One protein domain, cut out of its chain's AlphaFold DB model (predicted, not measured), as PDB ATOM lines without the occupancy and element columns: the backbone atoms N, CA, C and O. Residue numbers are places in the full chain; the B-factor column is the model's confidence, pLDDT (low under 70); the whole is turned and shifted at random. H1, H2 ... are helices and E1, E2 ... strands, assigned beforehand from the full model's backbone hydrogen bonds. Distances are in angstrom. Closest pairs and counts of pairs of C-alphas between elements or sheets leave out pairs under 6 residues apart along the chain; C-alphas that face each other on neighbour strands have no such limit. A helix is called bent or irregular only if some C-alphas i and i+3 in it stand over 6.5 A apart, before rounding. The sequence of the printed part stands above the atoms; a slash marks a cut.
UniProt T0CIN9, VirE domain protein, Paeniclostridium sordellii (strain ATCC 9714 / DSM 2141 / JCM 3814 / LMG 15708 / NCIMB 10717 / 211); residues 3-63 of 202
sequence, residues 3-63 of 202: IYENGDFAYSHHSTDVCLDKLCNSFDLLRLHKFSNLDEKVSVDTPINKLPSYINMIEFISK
ATOM      1  N   ILE A   3     327.660 359.909 333.836       94.62
ATOM      2  CA  ILE A   3     328.200 359.573 332.513       94.62
ATOM      3  C   ILE A   3     328.126 360.805 331.605       94.62
ATOM      4  O   ILE A   3     327.104 361.491 331.583       94.62
ATOM      5  N   TYR A   4     329.203 361.064 330.868       93.12
ATOM      6  CA  TYR A   4     329.376 362.205 329.969       93.12
ATOM      7  C   TYR A   4     329.668 361.736 328.544       93.12
ATOM      8  O   TYR A   4     329.965 360.562 328.321       93.12
ATOM      9  N   GLU A   5     329.565 362.671 327.594       88.25
ATOM     10  CA  GLU A   5     329.981 362.496 326.194       88.25
ATOM     11  C   GLU A   5     329.491 361.172 325.594       88.25
ATOM     12  O   GLU A   5     330.259 360.346 325.123       88.25
ATOM     13  N   ASN A   6     328.177 360.938 325.680       90.12
ATOM     14  CA  ASN A   6     327.511 359.752 325.130       90.12
ATOM     15  C   ASN A   6     328.054 358.392 325.615       90.12
ATOM     16  O   ASN A   6     327.789 357.377 324.976       90.12
ATOM     17  N   GLY A   7     328.738 358.342 326.762       90.81
ATOM     18  CA  GLY A   7     329.251 357.095 327.337       90.81
ATOM     19  C   GLY A   7     330.771 356.999 327.421       90.81
ATOM     20  O   GLY A   7     331.261 356.049 328.029       90.81
ATOM     21  N   ASP A   8     331.508 357.963 326.868       92.56
ATOM     22  CA  ASP A   8     332.971 357.881 326.772       92.56
ATOM     23  C   ASP A   8     333.674 358.137 328.108       92.56
ATOM     24  O   ASP A   8     334.735 357.568 328.389       92.56
ATOM     25  N   PHE A   9     333.056 358.956 328.963       95.38
ATOM     26  CA  PHE A   9     333.624 359.352 330.243       95.38
ATOM     27  C   PHE A   9     332.645 359.184 331.393       95.38
ATOM     28  O   PHE A   9     331.430 359.344 331.259       95.38
ATOM     29  N   ALA A  10     333.203 358.932 332.569       95.88
ATOM     30  CA  ALA A  10     332.471 358.865 333.811       95.88
ATOM     31  C   ALA A  10     333.159 359.657 334.920       95.88
ATOM     32  O   ALA A  10     334.383 359.686 335.010       95.88
ATOM     33  N   TYR A  11     332.355 360.262 335.790       95.69
ATOM     34  CA  TYR A  11     332.816 361.020 336.950       95.69
ATOM     35  C   TYR A  11     332.135 360.515 338.222       95.69
ATOM     36  O   TYR A  11     330.935 360.200 338.219       95.69
ATOM     37  N   SER A  12     332.869 360.458 339.333       94.06
ATOM     38  CA  SER A  12     332.315 360.060 340.629       94.06
ATOM     39  C   SER A  12     332.456 361.150 341.686       94.06
ATOM     40  O   SER A  12     333.545 361.659 341.919       94.06
ATOM     41  N   HIS A  13     331.346 361.459 342.362       92.81
ATOM     42  CA  HIS A  13     331.299 362.323 343.551       92.81
ATOM     43  C   HIS A  13     331.243 361.519 344.861       92.81
ATOM     44  O   HIS A  13     331.098 362.090 345.940       92.81
ATOM     45  N   HIS A  14     331.259 360.185 344.786       92.56
ATOM     46  CA  HIS A  14     331.090 359.352 345.969       92.56
ATOM     47  C   HIS A  14     332.420 359.235 346.715       92.56
ATOM     48  O   HIS A  14     333.394 358.729 346.167       92.56
ATOM     49  N   SER A  15     332.459 359.676 347.973       89.44
ATOM     50  CA  SER A  15     333.704 359.848 348.737       89.44
ATOM     51  C   SER A  15     334.519 358.566 348.947       89.44
ATOM     52  O   SER A  15     335.723 358.637 349.168       89.44
ATOM     53  N   THR A  16     333.886 357.393 348.877       90.25
ATOM     54  CA  THR A  16     334.565 356.088 348.994       90.25
ATOM     55  C   THR A  16     334.935 355.457 347.649       90.25
ATOM     56  O   THR A  16     335.406 354.323 347.624       90.25
ATOM     57  N   ASP A  17     334.654 356.125 346.531       92.75
ATOM     58  CA  ASP A  17     334.992 355.624 345.202       92.75
ATOM     59  C   ASP A  17     336.468 355.906 344.890       92.75
ATOM     60  O   ASP A  17     336.963 357.017 345.080       92.75
ATOM     61  N   VAL A  18     337.179 354.912 344.356       92.44
ATOM     62  CA  VAL A  18     338.569 355.072 343.892       92.44
ATOM     63  C   VAL A  18     338.683 356.100 342.756       92.44
ATOM     64  O   VAL A  18     339.740 356.715 342.566       92.44
ATOM     65  N   CYS A  19     337.581 356.329 342.037       94.38
ATOM     66  CA  CYS A  19     337.447 357.317 340.971       94.38
ATOM     67  C   CYS A  19     336.908 358.679 341.459       94.38
ATOM     68  O   CYS A  19     336.516 359.495 340.627       94.38
ATOM     69  N   LEU A  20     336.871 358.935 342.779       94.75
ATOM     70  CA  LEU A  20     336.429 360.220 343.336       94.75
ATOM     71  C   LEU A  20     337.156 361.395 342.673       94.75
ATOM     72  O   LEU A  20     338.388 361.409 342.592       94.75
ATOM     73  N   ASP A  21     336.357 362.362 342.233       93.00
ATOM     74  CA  ASP A  21     336.761 363.609 341.591       93.00
ATOM     75  C   ASP A  21     337.690 363.448 340.378       93.00
ATOM     76  O   ASP A  21     338.531 364.298 340.078       93.00
ATOM     77  N   LYS A  22     337.532 362.338 339.650       92.56
ATOM     78  CA  LYS A  22     338.270 362.046 338.419       92.56
ATOM     79  C   LYS A  22     337.295 361.849 337.267       92.56
ATOM     80  O   LYS A  22     336.332 361.092 337.381       92.56
ATOM     81  N   LEU A  23     337.577 362.509 336.146       94.25
ATOM     82  CA  LEU A  23     336.950 362.203 334.865       94.25
ATOM     83  C   LEU A  23     337.712 361.030 334.241       94.25
ATOM     84  O   LEU A  23     338.876 361.173 333.867       94.25
ATOM     85  N   CYS A  24     337.079 359.865 334.178       95.88
ATOM     86  CA  CYS A  24     337.709 358.622 333.753       95.88
ATOM     87  C   CYS A  24     337.060 358.094 332.478       95.88
ATOM     88  O   CYS A  24     335.841 357.946 332.417       95.88
ATOM     89  N   ASN A  25     337.879 357.745 331.488       95.12
ATOM     90  CA  ASN A  25     337.447 356.867 330.402       95.12
ATOM     91  C   ASN A  25     337.427 355.399 330.877       95.12
ATOM     92  O   ASN A  25     337.808 355.078 332.007       95.12
ATOM     93  N   SER A  26     337.019 354.480 330.001       93.38
ATOM     94  CA  SER A  26     336.961 353.042 330.309       93.38
ATOM     95  C   SER A  26     338.307 352.445 330.749       93.38
ATOM     96  O   SER A  26     338.342 351.607 331.656       93.38
ATOM     97  N   PHE A  27     339.420 352.901 330.165       94.44
ATOM     98  CA  PHE A  27     340.767 352.483 330.555       94.44
ATOM     99  C   PHE A  27     341.101 352.935 331.981       94.44
ATOM    100  O   PHE A  27     341.574 352.132 332.786       94.44
ATOM    101  N   ASP A  28     340.826 354.195 332.313       95.50
ATOM    102  CA  ASP A  28     341.106 354.765 333.628       95.50
ATOM    103  C   ASP A  28     340.251 354.141 334.723       95.50
ATOM    104  O   ASP A  28     340.780 353.832 335.790       95.50
ATOM    105  N   LEU A  29     338.971 353.877 334.445       95.50
ATOM    106  CA  LEU A  29     338.100 353.153 335.368       95.50
ATOM    107  C   LEU A  29     338.711 351.791 335.713       95.50
ATOM    108  O   LEU A  29     338.989 351.504 336.879       95.50
ATOM    109  N   LEU A  30     339.000 350.963 334.706       95.62
ATOM    110  CA  LEU A  30     339.550 349.628 334.945       95.62
ATOM    111  C   LEU A  30     340.927 349.686 335.629       95.62
ATOM    112  O   LEU A  30     341.178 348.926 336.567       95.62
ATOM    113  N   ARG A  31     341.793 350.621 335.220       97.19
ATOM    114  CA  ARG A  31     343.109 350.849 335.834       97.19
ATOM    115  C   ARG A  31     342.992 351.179 337.318       97.19
ATOM    116  O   ARG A  31     343.653 350.538 338.135       97.19
ATOM    117  N   LEU A  32     342.176 352.172 337.670       96.19
ATOM    118  CA  LEU A  32     342.041 352.642 339.047       96.19
ATOM    119  C   LEU A  32     341.394 351.574 339.929       96.19
ATOM    120  O   LEU A  32     341.905 351.290 341.010       96.19
ATOM    121  N   HIS A  33     340.341 350.910 339.456       96.00
ATOM    122  CA  HIS A  33     339.706 349.838 340.223       96.00
ATOM    123  C   HIS A  33     340.628 348.634 340.451       96.00
ATOM    124  O   HIS A  33     340.544 347.998 341.500       96.00
ATOM    125  N   LYS A  34     341.512 348.314 339.498       97.12
ATOM    126  CA  LYS A  34     342.327 347.094 339.558       97.12
ATOM    127  C   LYS A  34     343.726 347.293 340.142       97.12
ATOM    128  O   LYS A  34     344.277 346.342 340.693       97.12
ATOM    129  N   PHE A  35     344.307 348.482 339.989       97.50
ATOM    130  CA  PHE A  35     345.731 348.707 340.250       97.50
ATOM    131  C   PHE A  35     346.054 350.009 341.000       97.50
ATOM    132  O   PHE A  35     347.236 350.294 341.193       97.50
ATOM    133  N   SER A  36     345.068 350.812 341.425       95.06
ATOM    134  CA  SER A  36     345.332 352.093 342.121       95.06
ATOM    135  C   SER A  36     346.147 351.940 343.406       95.06
ATOM    136  O   SER A  36     346.950 352.810 343.729       95.06
ATOM    137  N   ASN A  37     346.007 350.811 344.099       95.44
ATOM    138  CA  ASN A  37     346.773 350.478 345.300       95.44
ATOM    139  C   ASN A  37     348.296 350.437 345.061       95.44
ATOM    140  O   ASN A  37     349.078 350.569 345.998       95.44
ATOM    141  N   LEU A  38     348.742 350.258 343.813       96.19
ATOM    142  CA  LEU A  38     350.166 350.272 343.469       96.19
ATOM    143  C   LEU A  38     350.764 351.689 343.461       96.19
ATOM    144  O   LEU A  38     351.987 351.828 343.494       96.19
ATOM    145  N   ASP A  39     349.922 352.725 343.439       95.19
ATOM    146  CA  ASP A  39     350.349 354.122 343.337       95.19
ATOM    147  C   ASP A  39     350.418 354.838 344.699       95.19
ATOM    148  O   ASP A  39     350.869 355.977 344.763       95.19
ATOM    149  N   GLU A  40     350.034 354.185 345.807       92.25
ATOM    150  CA  GLU A  40     349.896 354.807 347.141       92.25
ATOM    151  C   GLU A  40     351.151 355.538 347.647       92.25
ATOM    152  O   GLU A  40     351.054 356.490 348.419       92.25
ATOM    153  N   LYS A  41     352.342 355.082 347.240       92.06
ATOM    154  CA  LYS A  41     353.641 355.629 347.679       92.06
ATOM    155  C   LYS A  41     354.401 356.342 346.562       92.06
ATOM    156  O   LYS A  41     355.607 356.562 346.677       92.06
ATOM    157  N   VAL A  42     353.724 356.648 345.462       93.19
ATOM    158  CA  VAL A  42     354.323 357.285 344.291       93.19
ATOM    159  C   VAL A  42     354.180 358.799 344.419       93.19
ATOM    160  O   VAL A  42     353.175 359.295 344.921       93.19
ATOM    161  N   SER A  43     355.203 359.548 343.998       92.75
ATOM    162  CA  SER A  43     355.145 361.015 344.028       92.75
ATOM    163  C   SER A  43     353.973 361.523 343.186       92.75
ATOM    164  O   SER A  43     353.769 361.030 342.074       92.75
ATOM    165  N   VAL A  44     353.268 362.543 343.678       88.94
ATOM    166  CA  VAL A  44     352.159 363.206 342.968       88.94
ATOM    167  C   VAL A  44     352.627 363.824 341.644       88.94
ATOM    168  O   VAL A  44     351.862 363.879 340.687       88.94
ATOM    169  N   ASP A  45     353.907 364.194 341.550       93.06
ATOM    170  CA  ASP A  45     354.512 364.740 340.328       93.06
ATOM    171  C   ASP A  45     354.835 363.664 339.274       93.06
ATOM    172  O   ASP A  45     355.350 363.970 338.196       93.06
ATOM    173  N   THR A  46     354.589 362.383 339.573       92.06
ATOM    174  CA  THR A  46     354.878 361.291 338.639       92.06
ATOM    175  C   THR A  46     353.908 361.354 337.460       92.06
ATOM    176  O   THR A  46     352.698 361.245 337.662       92.06
ATOM    177  N   PRO A  47     354.400 361.461 336.211       93.88
ATOM    178  CA  PRO A  47     353.535 361.423 335.040       93.88
ATOM    179  C   PRO A  47     352.683 360.152 335.013       93.88
ATOM    180  O   PRO A  47     353.185 359.064 335.302       93.88
ATOM    181  N   ILE A  48     351.417 360.274 334.600       91.19
ATOM    182  CA  ILE A  48     350.430 359.179 334.630       91.19
ATOM    183  C   ILE A  48     350.960 357.909 333.950       91.19
ATOM    184  O   ILE A  48     350.825 356.814 334.488       91.19
ATOM    185  N   ASN A  49     351.631 358.051 332.803       89.38
ATOM    186  CA  ASN A  49     352.182 356.930 332.033       89.38
ATOM    187  C   ASN A  49     353.389 356.227 332.688       89.38
ATOM    188  O   ASN A  49     353.870 355.218 332.172       89.38
ATOM    189  N   LYS A  50     353.899 356.758 333.803       91.56
ATOM    190  CA  LYS A  50     354.972 356.167 334.612       91.56
ATOM    191  C   LYS A  50     354.469 355.592 335.935       91.56
ATOM    192  O   LYS A  50     355.268 355.007 336.665       91.56
ATOM    193  N   LEU A  51     353.179 355.737 336.242       94.88
ATOM    194  CA  LEU A  51     352.590 355.157 337.443       94.88
ATOM    195  C   LEU A  51     352.650 353.619 337.382       94.88
ATOM    196  O   LEU A  51     352.360 353.037 336.328       94.88
ATOM    197  N   PRO A  52     352.983 352.936 338.491       95.62
ATOM    198  CA  PRO A  52     352.877 351.486 338.607       95.62
ATOM    199  C   PRO A  52     351.522 350.933 338.155       95.62
ATOM    200  O   PRO A  52     351.500 349.923 337.446       95.62
ATOM    201  N   SER A  53     350.410 351.601 338.487       96.19
ATOM    202  CA  SER A  53     349.071 351.202 338.035       96.19
ATOM    203  C   SER A  53     348.940 351.209 336.516       96.19
ATOM    204  O   SER A  53     348.375 350.283 335.938       96.19
ATOM    205  N   TYR A  54     349.505 352.223 335.858       95.25
ATOM    206  CA  TYR A  54     349.467 352.371 334.410       95.25
ATOM    207  C   TYR A  54     350.287 351.276 333.733       95.25
ATOM    208  O   TYR A  54     349.789 350.603 332.837       95.25
ATOM    209  N   ILE A  55     351.514 351.033 334.203       93.56
ATOM    210  CA  ILE A  55     352.387 349.988 333.649       93.56
ATOM    211  C   ILE A  55     351.736 348.602 333.794       93.56
ATOM    212  O   ILE A  55     351.720 347.826 332.839       93.56
ATOM    213  N   ASN A  56     351.147 348.303 334.957       94.75
ATOM    214  CA  ASN A  56     350.451 347.032 335.183       94.75
ATOM    215  C   ASN A  56     349.166 346.913 334.358       94.75
ATOM    216  O   ASN A  56     348.838 345.821 333.898       94.75
ATOM    217  N   MET A  57     348.457 348.020 334.139       95.19
ATOM    218  CA  MET A  57     347.291 348.048 333.263       95.19
ATOM    219  C   MET A  57     347.676 347.745 331.813       95.19
ATOM    220  O   MET A  57     347.032 346.904 331.192       95.19
ATOM    221  N   ILE A  58     348.748 348.357 331.298       92.25
ATOM    222  CA  ILE A  58     349.280 348.062 329.958       92.25
ATOM    223  C   ILE A  58     349.670 346.586 329.844       92.25
ATOM    224  O   ILE A  58     349.273 345.918 328.891       92.25
ATOM    225  N   GLU A  59     350.381 346.040 330.835       90.94
ATOM    226  CA  GLU A  59     350.720 344.614 330.844       90.94
ATOM    227  C   GLU A  59     349.463 343.728 330.874       90.94
ATOM    228  O   GLU A  59     349.395 342.718 330.172       90.94
ATOM    229  N   PHE A  60     348.454 344.100 331.659       93.00
ATOM    230  CA  PHE A  60     347.202 343.360 331.764       93.00
ATOM    231  C   PHE A  60     346.444 343.316 330.435       93.00
ATOM    232  O   PHE A  60     346.099 342.226 329.985       93.00
ATOM    233  N   ILE A  61     346.238 344.464 329.783       90.94
ATOM    234  CA  ILE A  61     345.516 344.510 328.503       90.94
ATOM    235  C   ILE A  61     346.327 343.909 327.354       90.94
ATOM    236  O   ILE A  61     345.740 343.382 326.416       90.94
ATOM    237  N   SER A  62     347.664 343.909 327.442       85.75
ATOM    238  CA  SER A  62     348.522 343.295 326.416       85.75
ATOM    239  C   SER A  62     348.353 341.777 326.291       85.75
ATOM    240  O   SER A  62     348.808 341.182 325.318       85.75
ATOM    241  N   LYS A  63     347.697 341.149 327.275       87.88
ATOM    242  CA  LYS A  63     347.373 339.717 327.286       87.88
ATOM    243  C   LYS A  63     346.044 339.406 326.587       87.88
ATOM    244  O   LYS A  63     345.766 338.235 326.352       87.88
TER     245      LYS A  63
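This is residues 3 to 63 of the 202 residues of the protein "VirE domain protein" of Paeniclostridium sordellii (strain ATCC 9714 / DSM 2141 / JCM 3814 / LMG 15708 / NCIMB 10717 / 211) (UniProt T0CIN9). A small two-stranded hairpin, E1 and E2, sits at one end of the domain; from its second strand the longest helix, H1, runs away to the other end, where H2 folds back on it at a steep tilt. A wide loop joins the two strands, and another long loop, residues 40 to 51, joins the two helices. The printed part has 61 residues, with E1, E2, H1 and H2 in that order along the chain; the sheet, order E1 - E2, is antiparallel. The class is mostly helix, though under half of the residues are in named elements. The whole is compact, with a radius of gyration of the C-alphas of 12.0 A and spans of 29 by 28 by 18 A.

Find C-alpha 9 at (333.624, 359.352, 330.243); there E1 begins, residues 9 to 11, 7.0 A long. Its partner E2, residues 23 to 25, is also 7.0 A from first to last C-alpha. Look next at C-alpha 26, at (336.961, 353.042, 330.309), where H1 begins; it takes residues 26 to 39 and is 18.7 A long. H1 is irregular: C-alphas 34 and 37 are 8.0 A apart, and its line is a rough one. H2, residues 52 to 61, is 14.3 A long and ends with C-alpha 61 at (345.516, 344.510, 328.503).

Start at the hairpin of E1 and E2, antiparallel neighbours whose directions stand at 144 degrees. The C-alphas of Phe 9 and Asn 25 face each other at 4.6 A. Look there for N 10 and O 24, and for N 24 and O 10, each pair within hydrogen-bond range at 2.8 A. Residues 3 to 4 make a short antiparallel pairing with residues 9 to 10 of E1. From E2 a tight link leads to H1, and the two are near each other. The closest C-alphas of E1 and H1 are those of Phe 9 and Ser 26, 7.1 A apart. Further on, H1 and H2 touch, the closest C-alphas being those of Phe 35 and Ser 53 at 4.7 A; they run opposite ways at a steep tilt of 47 degrees. H2 is apart from E1 and E2. Every O i to N i+4 pair is within hydrogen-bond range in H2, and 7 of 10 are in H1.

The two C-alphas farthest apart are those of Asn 6 and Lys 41, 34.8 A. The printed part has no cut. The links from E1 to E2 and from H1 to H2 are long. The mean pLDDT of the printed part is 93.4, and no printed residue is under 70.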